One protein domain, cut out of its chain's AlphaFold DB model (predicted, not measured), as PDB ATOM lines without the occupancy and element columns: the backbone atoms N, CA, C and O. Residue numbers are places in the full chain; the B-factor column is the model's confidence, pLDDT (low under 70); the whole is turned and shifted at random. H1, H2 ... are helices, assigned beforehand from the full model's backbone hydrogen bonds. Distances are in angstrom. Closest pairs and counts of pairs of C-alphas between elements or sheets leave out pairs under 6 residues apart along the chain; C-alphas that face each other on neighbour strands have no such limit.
ATOM      1  N   GLU A 460     203.122 173.429 178.927       85.25
ATOM      2  CA  GLU A 460     202.661 174.666 179.556       85.25
ATOM      3  C   GLU A 460     202.373 175.757 178.520       85.25
ATOM      4  O   GLU A 460     201.334 176.414 178.596       85.25
ATOM      5  N   ASP A 461     203.239 175.922 177.516       83.38
ATOM      6  CA  ASP A 461     203.019 176.867 176.414       83.38
ATOM      7  C   ASP A 461     201.825 176.457 175.550       83.38
ATOM      8  O   ASP A 461     201.045 177.312 175.132       83.38
ATOM      9  N   LEU A 462     201.641 175.154 175.325       81.00
ATOM     10  CA  LEU A 462     200.483 174.612 174.617       81.00
ATOM     11  C   LEU A 462     199.187 174.921 175.360       81.00
ATOM     12  O   LEU A 462     198.244 175.439 174.763       81.00
ATOM     13  N   LYS A 463     199.169 174.693 176.674       85.94
ATOM     14  CA  LYS A 463     198.021 175.026 177.515       85.94
ATOM     15  C   LYS A 463     197.736 176.530 177.520       85.94
ATOM     16  O   LYS A 463     196.586 176.931 177.371       85.94
ATOM     17  N   ARG A 464     198.767 177.376 177.627       85.56
ATOM     18  CA  ARG A 464     198.618 178.841 177.548       85.56
ATOM     19  C   ARG A 464     198.088 179.298 176.192       85.56
ATOM     20  O   ARG A 464     197.303 180.243 176.142       85.56
ATOM     21  N   LEU A 465     198.507 178.650 175.106       81.69
ATOM     22  CA  LEU A 465     198.019 178.944 173.761       81.69
ATOM     23  C   LEU A 465     196.536 178.575 173.620       81.69
ATOM     24  O   LEU A 465     195.759 179.383 173.117       81.69
ATOM     25  N   GLU A 466     196.132 177.405 174.118       81.12
ATOM     26  CA  GLU A 466     194.734 176.947 174.114       81.12
ATOM     27  C   GLU A 466     193.832 177.836 174.983       81.12
ATOM     28  O   GLU A 466     192.770 178.273 174.536       81.12
ATOM     29  N   GLU A 467     194.268 178.169 176.200       86.69
ATOM     30  CA  GLU A 467     193.559 179.099 177.088       86.69
ATOM     31  C   GLU A 467     193.463 180.501 176.469       86.69
ATOM     32  O   GLU A 467     192.413 181.145 176.535       86.69
ATOM     33  N   GLY A 468     194.534 180.965 175.815       84.00
ATOM     34  CA  GLY A 468     194.564 182.227 175.082       84.00
ATOM     35  C   GLY A 468     193.578 182.254 173.914       84.00
ATOM     36  O   GLY A 468     192.824 183.216 173.776       84.00
ATOM     37  N   GLN A 469     193.523 181.184 173.116       80.50
ATOM     38  CA  GLN A 469     192.564 181.039 172.017       80.50
ATOM     39  C   GLN A 469     191.117 181.009 172.522       80.50
ATOM     40  O   GLN A 469     190.269 181.716 171.978       80.50
ATOM     41  N   GLN A 470     190.828 180.262 173.590       82.56
ATOM     42  CA  GLN A 470     189.490 180.224 174.190       82.56
ATOM     43  C   GLN A 470     189.086 181.585 174.765       82.56
ATOM     44  O   GLN A 470     187.961 182.043 174.559       82.56
ATOM     45  N   SER A 471     190.004 182.260 175.459       84.12
ATOM     46  CA  SER A 471     189.783 183.606 175.988       84.12
ATOM     47  C   SER A 471     189.508 184.606 174.863       84.12
ATOM     48  O   SER A 471     188.558 185.385 174.945       84.12
ATOM     49  N   PHE A 472     190.266 184.523 173.767       83.44
ATOM     50  CA  PHE A 472     190.063 185.353 172.586       83.44
ATOM     51  C   PHE A 472     188.709 185.092 171.916       83.44
ATOM     52  O   PHE A 472     187.980 186.041 171.644       83.44
ATOM     53  N   GLN A 473     188.323 183.829 171.709       82.31
ATOM     54  CA  GLN A 473     187.012 183.482 171.149       82.31
ATOM     55  C   GLN A 473     185.867 183.978 172.036       82.31
ATOM     56  O   GLN A 473     184.899 184.554 171.543       82.31
ATOM     57  N   ASN A 474     185.988 183.820 173.356       85.06
ATOM     58  CA  ASN A 474     185.001 184.327 174.304       85.06
ATOM     59  C   ASN A 474     184.902 185.859 174.257       85.06
ATOM     60  O   ASN A 474     183.794 186.397 174.225       85.06
ATOM     61  N   ALA A 475     186.039 186.557 174.205       84.62
ATOM     62  CA  ALA A 475     186.091 188.011 174.084       84.62
ATOM     63  C   ALA A 475     185.502 188.493 172.752       84.62
ATOM     64  O   ALA A 475     184.716 189.440 172.738       84.62
ATOM     65  N   LEU A 476     185.817 187.815 171.644       84.75
ATOM     66  CA  LEU A 476     185.263 188.124 170.333       84.75
ATOM     67  C   LEU A 476     183.751 187.909 170.334       84.75
ATOM     68  O   LEU A 476     183.026 188.795 169.904       84.75
ATOM     69  N   ASN A 477     183.249 186.810 170.897       85.00
ATOM     70  CA  ASN A 477     181.815 186.525 170.985       85.00
ATOM     71  C   ASN A 477     181.037 187.582 171.773       85.00
ATOM     72  O   ASN A 477     179.921 187.936 171.377       85.00
ATOM     73  N   GLN A 478     181.639 188.115 172.834       86.19
ATOM     74  CA  GLN A 478     181.065 189.168 173.672       86.19
ATOM     75  C   GLN A 478     181.276 190.583 173.109       86.19
ATOM     76  O   GLN A 478     180.675 191.530 173.615       86.19
ATOM     77  N   ALA A 479     182.097 190.745 172.066       85.75
ATOM     78  CA  ALA A 479     182.374 192.051 171.484       85.75
ATOM     79  C   ALA A 479     181.126 192.647 170.794       85.75
ATOM     80  O   ALA A 479     180.362 191.911 170.151       85.75
ATOM     81  N   PRO A 480     180.929 193.979 170.875       88.62
ATOM     82  CA  PRO A 480     179.888 194.674 170.122       88.62
ATOM     83  C   PRO A 480     179.981 194.394 168.608       88.62
ATOM     84  O   PRO A 480     181.093 194.218 168.097       88.62
ATOM     85  N   PRO A 481     178.852 194.374 167.871       86.81
ATOM     86  CA  PRO A 481     178.832 194.132 166.425       86.81
ATOM     87  C   PRO A 481     179.793 195.033 165.640       86.81
ATOM     88  O   PRO A 481     180.439 194.574 164.704       86.81
ATOM     89  N   GLU A 482     179.942 196.286 166.059       83.81
ATOM     90  CA  GLU A 482     180.803 197.285 165.425       83.81
ATOM     91  C   GLU A 482     182.293 196.957 165.608       83.81
ATOM     92  O   GLU A 482     183.095 197.126 164.689       83.81
ATOM     93  N   VAL A 483     182.668 196.430 166.778       86.50
ATOM     94  CA  VAL A 483     184.035 195.963 167.057       86.50
ATOM     95  C   VAL A 483     184.325 194.689 166.265       86.50
ATOM     96  O   VAL A 483     185.394 194.578 165.669       86.50
ATOM     97  N   LYS A 484     183.363 193.760 166.183       87.06
ATOM     98  CA  LYS A 484     183.471 192.564 165.327       87.06
ATOM     99  C   LYS A 484     183.650 192.940 163.857       87.06
ATOM    100  O   LYS A 484     184.476 192.342 163.180       87.06
ATOM    101  N   GLU A 485     182.922 193.945 163.371       86.81
ATOM    102  CA  GLU A 485     183.050 194.432 161.995       86.81
ATOM    103  C   GLU A 485     184.414 195.094 161.743       86.81
ATOM    104  O   GLU A 485     185.014 194.890 160.687       86.81
ATOM    105  N   CYS A 486     184.937 195.854 162.712       87.75
ATOM    106  CA  CYS A 486     186.278 196.438 162.633       87.75
ATOM    107  C   CYS A 486     187.369 195.357 162.573       87.75
ATOM    108  O   CYS A 486     188.208 195.375 161.675       87.75
ATOM    109  N   LEU A 487     187.300 194.362 163.463       85.69
ATOM    110  CA  LEU A 487     188.224 193.225 163.479       85.69
ATOM    111  C   LEU A 487     188.121 192.387 162.191       85.69
ATOM    112  O   LEU A 487     189.143 192.013 161.616       85.69
ATOM    113  N   ALA A 488     186.910 192.177 161.666       84.12
ATOM    114  CA  ALA A 488     186.694 191.457 160.412       84.12
ATOM    115  C   ALA A 488     187.333 192.159 159.202       84.12
ATOM    116  O   ALA A 488     187.858 191.487 158.315       84.12
ATOM    117  N   LYS A 489     187.366 193.502 159.175       83.06
ATOM    118  CA  LYS A 489     188.072 194.276 158.131       83.06
ATOM    119  C   LYS A 489     189.584 194.049 158.142       83.06
ATOM    120  O   LYS A 489     190.228 194.236 157.116       83.06
ATOM    121  N   MET A 490     190.129 193.607 159.271       72.75
ATOM    122  CA  MET A 490     191.533 193.225 159.423       72.75
ATOM    123  C   MET A 490     191.773 191.724 159.199       72.75
ATOM    124  O   MET A 490     192.877 191.233 159.422       72.75
ATOM    125  N   GLY A 491     190.745 190.976 158.785       74.12
ATOM    126  CA  GLY A 491     190.822 189.527 158.613       74.12
ATOM    127  C   GLY A 491     190.802 188.741 159.926       74.12
ATOM    128  O   GLY A 491     191.122 187.560 159.911       74.12
ATOM    129  N   ILE A 492     190.425 189.362 161.050       81.06
ATOM    130  CA  ILE A 492     190.309 188.699 162.353       81.06
ATOM    131  C   ILE A 492     188.861 188.248 162.554       81.06
ATOM    132  O   ILE A 492     187.929 189.049 162.466       81.06
ATOM    133  N   ASN A 493     188.658 186.967 162.848       77.75
ATOM    134  CA  ASN A 493     187.337 186.385 163.092       77.75
ATOM    135  C   ASN A 493     187.438 185.177 164.046       77.75
ATOM    136  O   ASN A 493     188.505 184.900 164.588       77.75
ATOM    137  N   GLU A 494     186.332 184.456 164.263       70.62
ATOM    138  CA  GLU A 494     186.289 183.279 165.153       70.62
ATOM    139  C   GLU A 494     187.297 182.181 164.773       70.62
ATOM    140  O   GLU A 494     187.781 181.462 165.649       70.62
ATOM    141  N   SER A 495     187.627 182.069 163.485       67.00
ATOM    142  CA  SER A 495     188.553 181.078 162.928       67.00
ATOM    143  C   SER A 495     189.949 181.639 162.649       67.00
ATOM    144  O   SER A 495     190.853 180.874 162.340       67.00
ATOM    145  N   THR A 496     190.140 182.959 162.741       69.25
ATOM    146  CA  THR A 496     191.388 183.634 162.354       69.25
ATOM    147  C   THR A 496     191.849 184.542 163.493       69.25
ATOM    148  O   THR A 496     191.347 185.666 163.619       69.25
ATOM    149  N   PRO A 497     192.757 184.069 164.367       68.62
ATOM    150  CA  PRO A 497     193.242 184.860 165.485       68.62
ATOM    151  C   PRO A 497     194.147 186.011 165.007       68.62
ATOM    152  O   PRO A 497     194.647 186.005 163.878       68.62
ATOM    153  N   PRO A 498     194.367 187.028 165.857       69.12
ATOM    154  CA  PRO A 498     195.230 188.146 165.517       69.12
ATOM    155  C   PRO A 498     196.675 187.695 165.275       69.12
ATOM    156  O   PRO A 498     197.223 186.865 166.002       69.12
ATOM    157  N   ARG A 499     197.294 188.267 164.239       71.19
ATOM    158  CA  ARG A 499     198.716 188.083 163.919       71.19
ATOM    159  C   ARG A 499     199.597 188.891 164.876       71.19
ATOM    160  O   ARG A 499     199.111 189.777 165.573       71.19
ATOM    161  N   ARG A 500     200.906 188.632 164.884       63.62
ATOM    162  CA  ARG A 500     201.861 189.532 165.553       63.62
ATOM    163  C   ARG A 500     201.929 190.871 164.813       63.62
ATOM    164  O   ARG A 500     201.844 190.885 163.588       63.62
ATOM    165  N   GLY A 501     202.103 191.974 165.538       63.94
ATOM    166  CA  GLY A 501     202.343 193.290 164.941       63.94
ATOM    167  C   GLY A 501     201.091 194.088 164.568       63.94
ATOM    168  O   GLY A 501     201.235 195.164 163.999       63.94
ATOM    169  N   ILE A 502     199.884 193.589 164.871       72.31
ATOM    170  CA  ILE A 502     198.612 194.309 164.635       72.31
ATOM    171  C   ILE A 502     198.021 194.911 165.919       72.31
ATOM    172  O   ILE A 502     196.835 195.238 165.997       72.31
ATOM    173  N   GLU A 503     198.829 195.020 166.979       74.00
ATOM    174  CA  GLU A 503     198.382 195.447 168.306       74.00
ATOM    175  C   GLU A 503     197.910 196.905 168.312       74.00
ATOM    176  O   GLU A 503     197.101 197.292 169.162       74.00
ATOM    177  N   LYS A 504     198.419 197.729 167.390       76.56
ATOM    178  CA  LYS A 504     198.022 199.131 167.244       76.56
ATOM    179  C   LYS A 504     196.655 199.234 166.573       76.56
ATOM    180  O   LYS A 504     195.768 199.895 167.097       76.56
ATOM    181  N   GLU A 505     196.464 198.522 165.479       78.06
ATOM    182  CA  GLU A 505     195.247 198.508 164.675       78.06
ATOM    183  C   GLU A 505     194.091 197.850 165.446       78.06
ATOM    184  O   GLU A 505     192.977 198.373 165.480       78.06
ATOM    185  N   MET A 506     194.364 196.763 166.181       79.00
ATOM    186  CA  MET A 506     193.382 196.184 167.104       79.00
ATOM    187  C   MET A 506     192.989 197.184 168.188       79.00
ATOM    188  O   MET A 506     191.808 197.339 168.497       79.00
ATOM    189  N   ARG A 507     193.968 197.886 168.768       81.94
ATOM    190  CA  ARG A 507     193.709 198.904 169.788       81.94
ATOM    191  C   ARG A 507     192.857 200.039 169.234       81.94
ATOM    192  O   ARG A 507     191.953 200.478 169.936       81.94
ATOM    193  N   GLU A 508     193.081 200.460 167.995       82.50
ATOM    194  CA  GLU A 508     192.259 201.460 167.313       82.50
ATOM    195  C   GLU A 508     190.800 200.996 167.166       82.50
ATOM    196  O   GLU A 508     189.905 201.780 167.483       82.50
ATOM    197  N   CYS A 509     190.539 199.720 166.839       83.06
ATOM    198  CA  CYS A 509     189.175 199.163 166.809       83.06
ATOM    199  C   CYS A 509     188.447 199.236 168.166       83.06
ATOM    200  O   CYS A 509     187.242 199.492 168.219       83.06
ATOM    201  N   PHE A 510     189.154 199.013 169.278       78.69
ATOM    202  CA  PHE A 510     188.562 199.101 170.621       78.69
ATOM    203  C   PHE A 510     188.469 200.552 171.128       78.69
ATOM    204  O   PHE A 510     187.506 200.916 171.809       78.69
ATOM    205  N   GLN A 511     189.437 201.404 170.782       74.19
ATOM    206  CA  GLN A 511     189.478 202.814 171.179       74.19
ATOM    207  C   GLN A 511     188.451 203.666 170.436       74.19
ATOM    208  O   GLN A 511     187.847 204.545 171.052       74.19
ATOM    209  N   SER A 512     188.178 203.376 169.158       63.81
ATOM    210  CA  SER A 512     187.128 204.061 168.394       63.81
ATOM    211  C   SER A 512     185.744 203.914 169.030       63.81
ATOM    212  O   SER A 512     184.869 204.742 168.792       63.81
ATOM    213  N   PHE A 513     185.549 202.894 169.871       62.41
ATOM    214  CA  PHE A 513     184.293 202.649 170.574       62.41
ATOM    215  C   PHE A 513     184.257 203.239 171.996       62.41
ATOM    216  O   PHE A 513     183.208 203.697 172.438       62.41
TER     217      PHE A 513
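This is residues 460 to 513 of the 779 residues of an uncharacterized protein of Parcubacteria group bacterium Gr01-1014_19 (UniProt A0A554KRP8). A long helix, H1, sticks out with its first residues, 460 to 468, as a straight arm from a small body, and at its other end it turns a corner into H2. In the body the two shorter helices, H2 and H3, fold back on each other as a helical hairpin, and a wide loop of residues 490 to 502 joins them. The printed part has 54 residues with three named helices, in the order H1, H2, H3, and no named strand; its class is all helix. It is compact, with a radius of gyration of the C-alphas of 11.5 A, and it spans 35 by 23 by 17 A, only just elongated, with the arm of H1 along the longest axis.

H1, residues 460 to 478, comes first and touches no helix. It is close to, but not clearly touching, H2, residues 481 to 489, with 1 pair of C-alphas within 8 A, those of Leu 476 and Lys 484 at 6.9 A. The lines of H1 and H2 stand at a steep tilt of 55 degrees, and the two run opposite ways. H2 touches H3, residues 503 to 513, and their closest C-alphas, those of Cys 486 and Cys 509, are 5.8 A apart. H2 and H3 form a helical hairpin, running opposite ways at a shallow tilt of 29 degrees, with 10.4 A from centre to centre. H1 and H3 are apart. In H1 and H2 every O i to N i+4 pair is within hydrogen-bond range; in H3 it is 6 of 7.

H1 begins at C-alpha 460, at (202.661, 174.666, 179.556), and ends at C-alpha 478, at (181.065, 189.168, 173.672), 26.7 A from its first C-alpha. H2 runs from Pro 481 to Lys 489, 12.4 A from first to last C-alpha. H3 runs from Glu 503 to Phe 513, 16.0 A from first to last C-alpha, and ends at C-alpha 513, at (184.293, 202.649, 170.574).

The two C-alphas farthest apart are those of Glu 460 and Ser 512, at 35.1 A. Residues 460 to 468, which belong to H1, stand free; the other 45 residues span 24 by 23 by 16 A. The printed part has no cut. The link from H1 to H2 is tight, with 2 residues, and the link from H2 to H3 is long, with 13. The mean pLDDT of the printed part is 79.5, and it is under 70 at residues 495 to 498, 500 to 501 and 512 to 513.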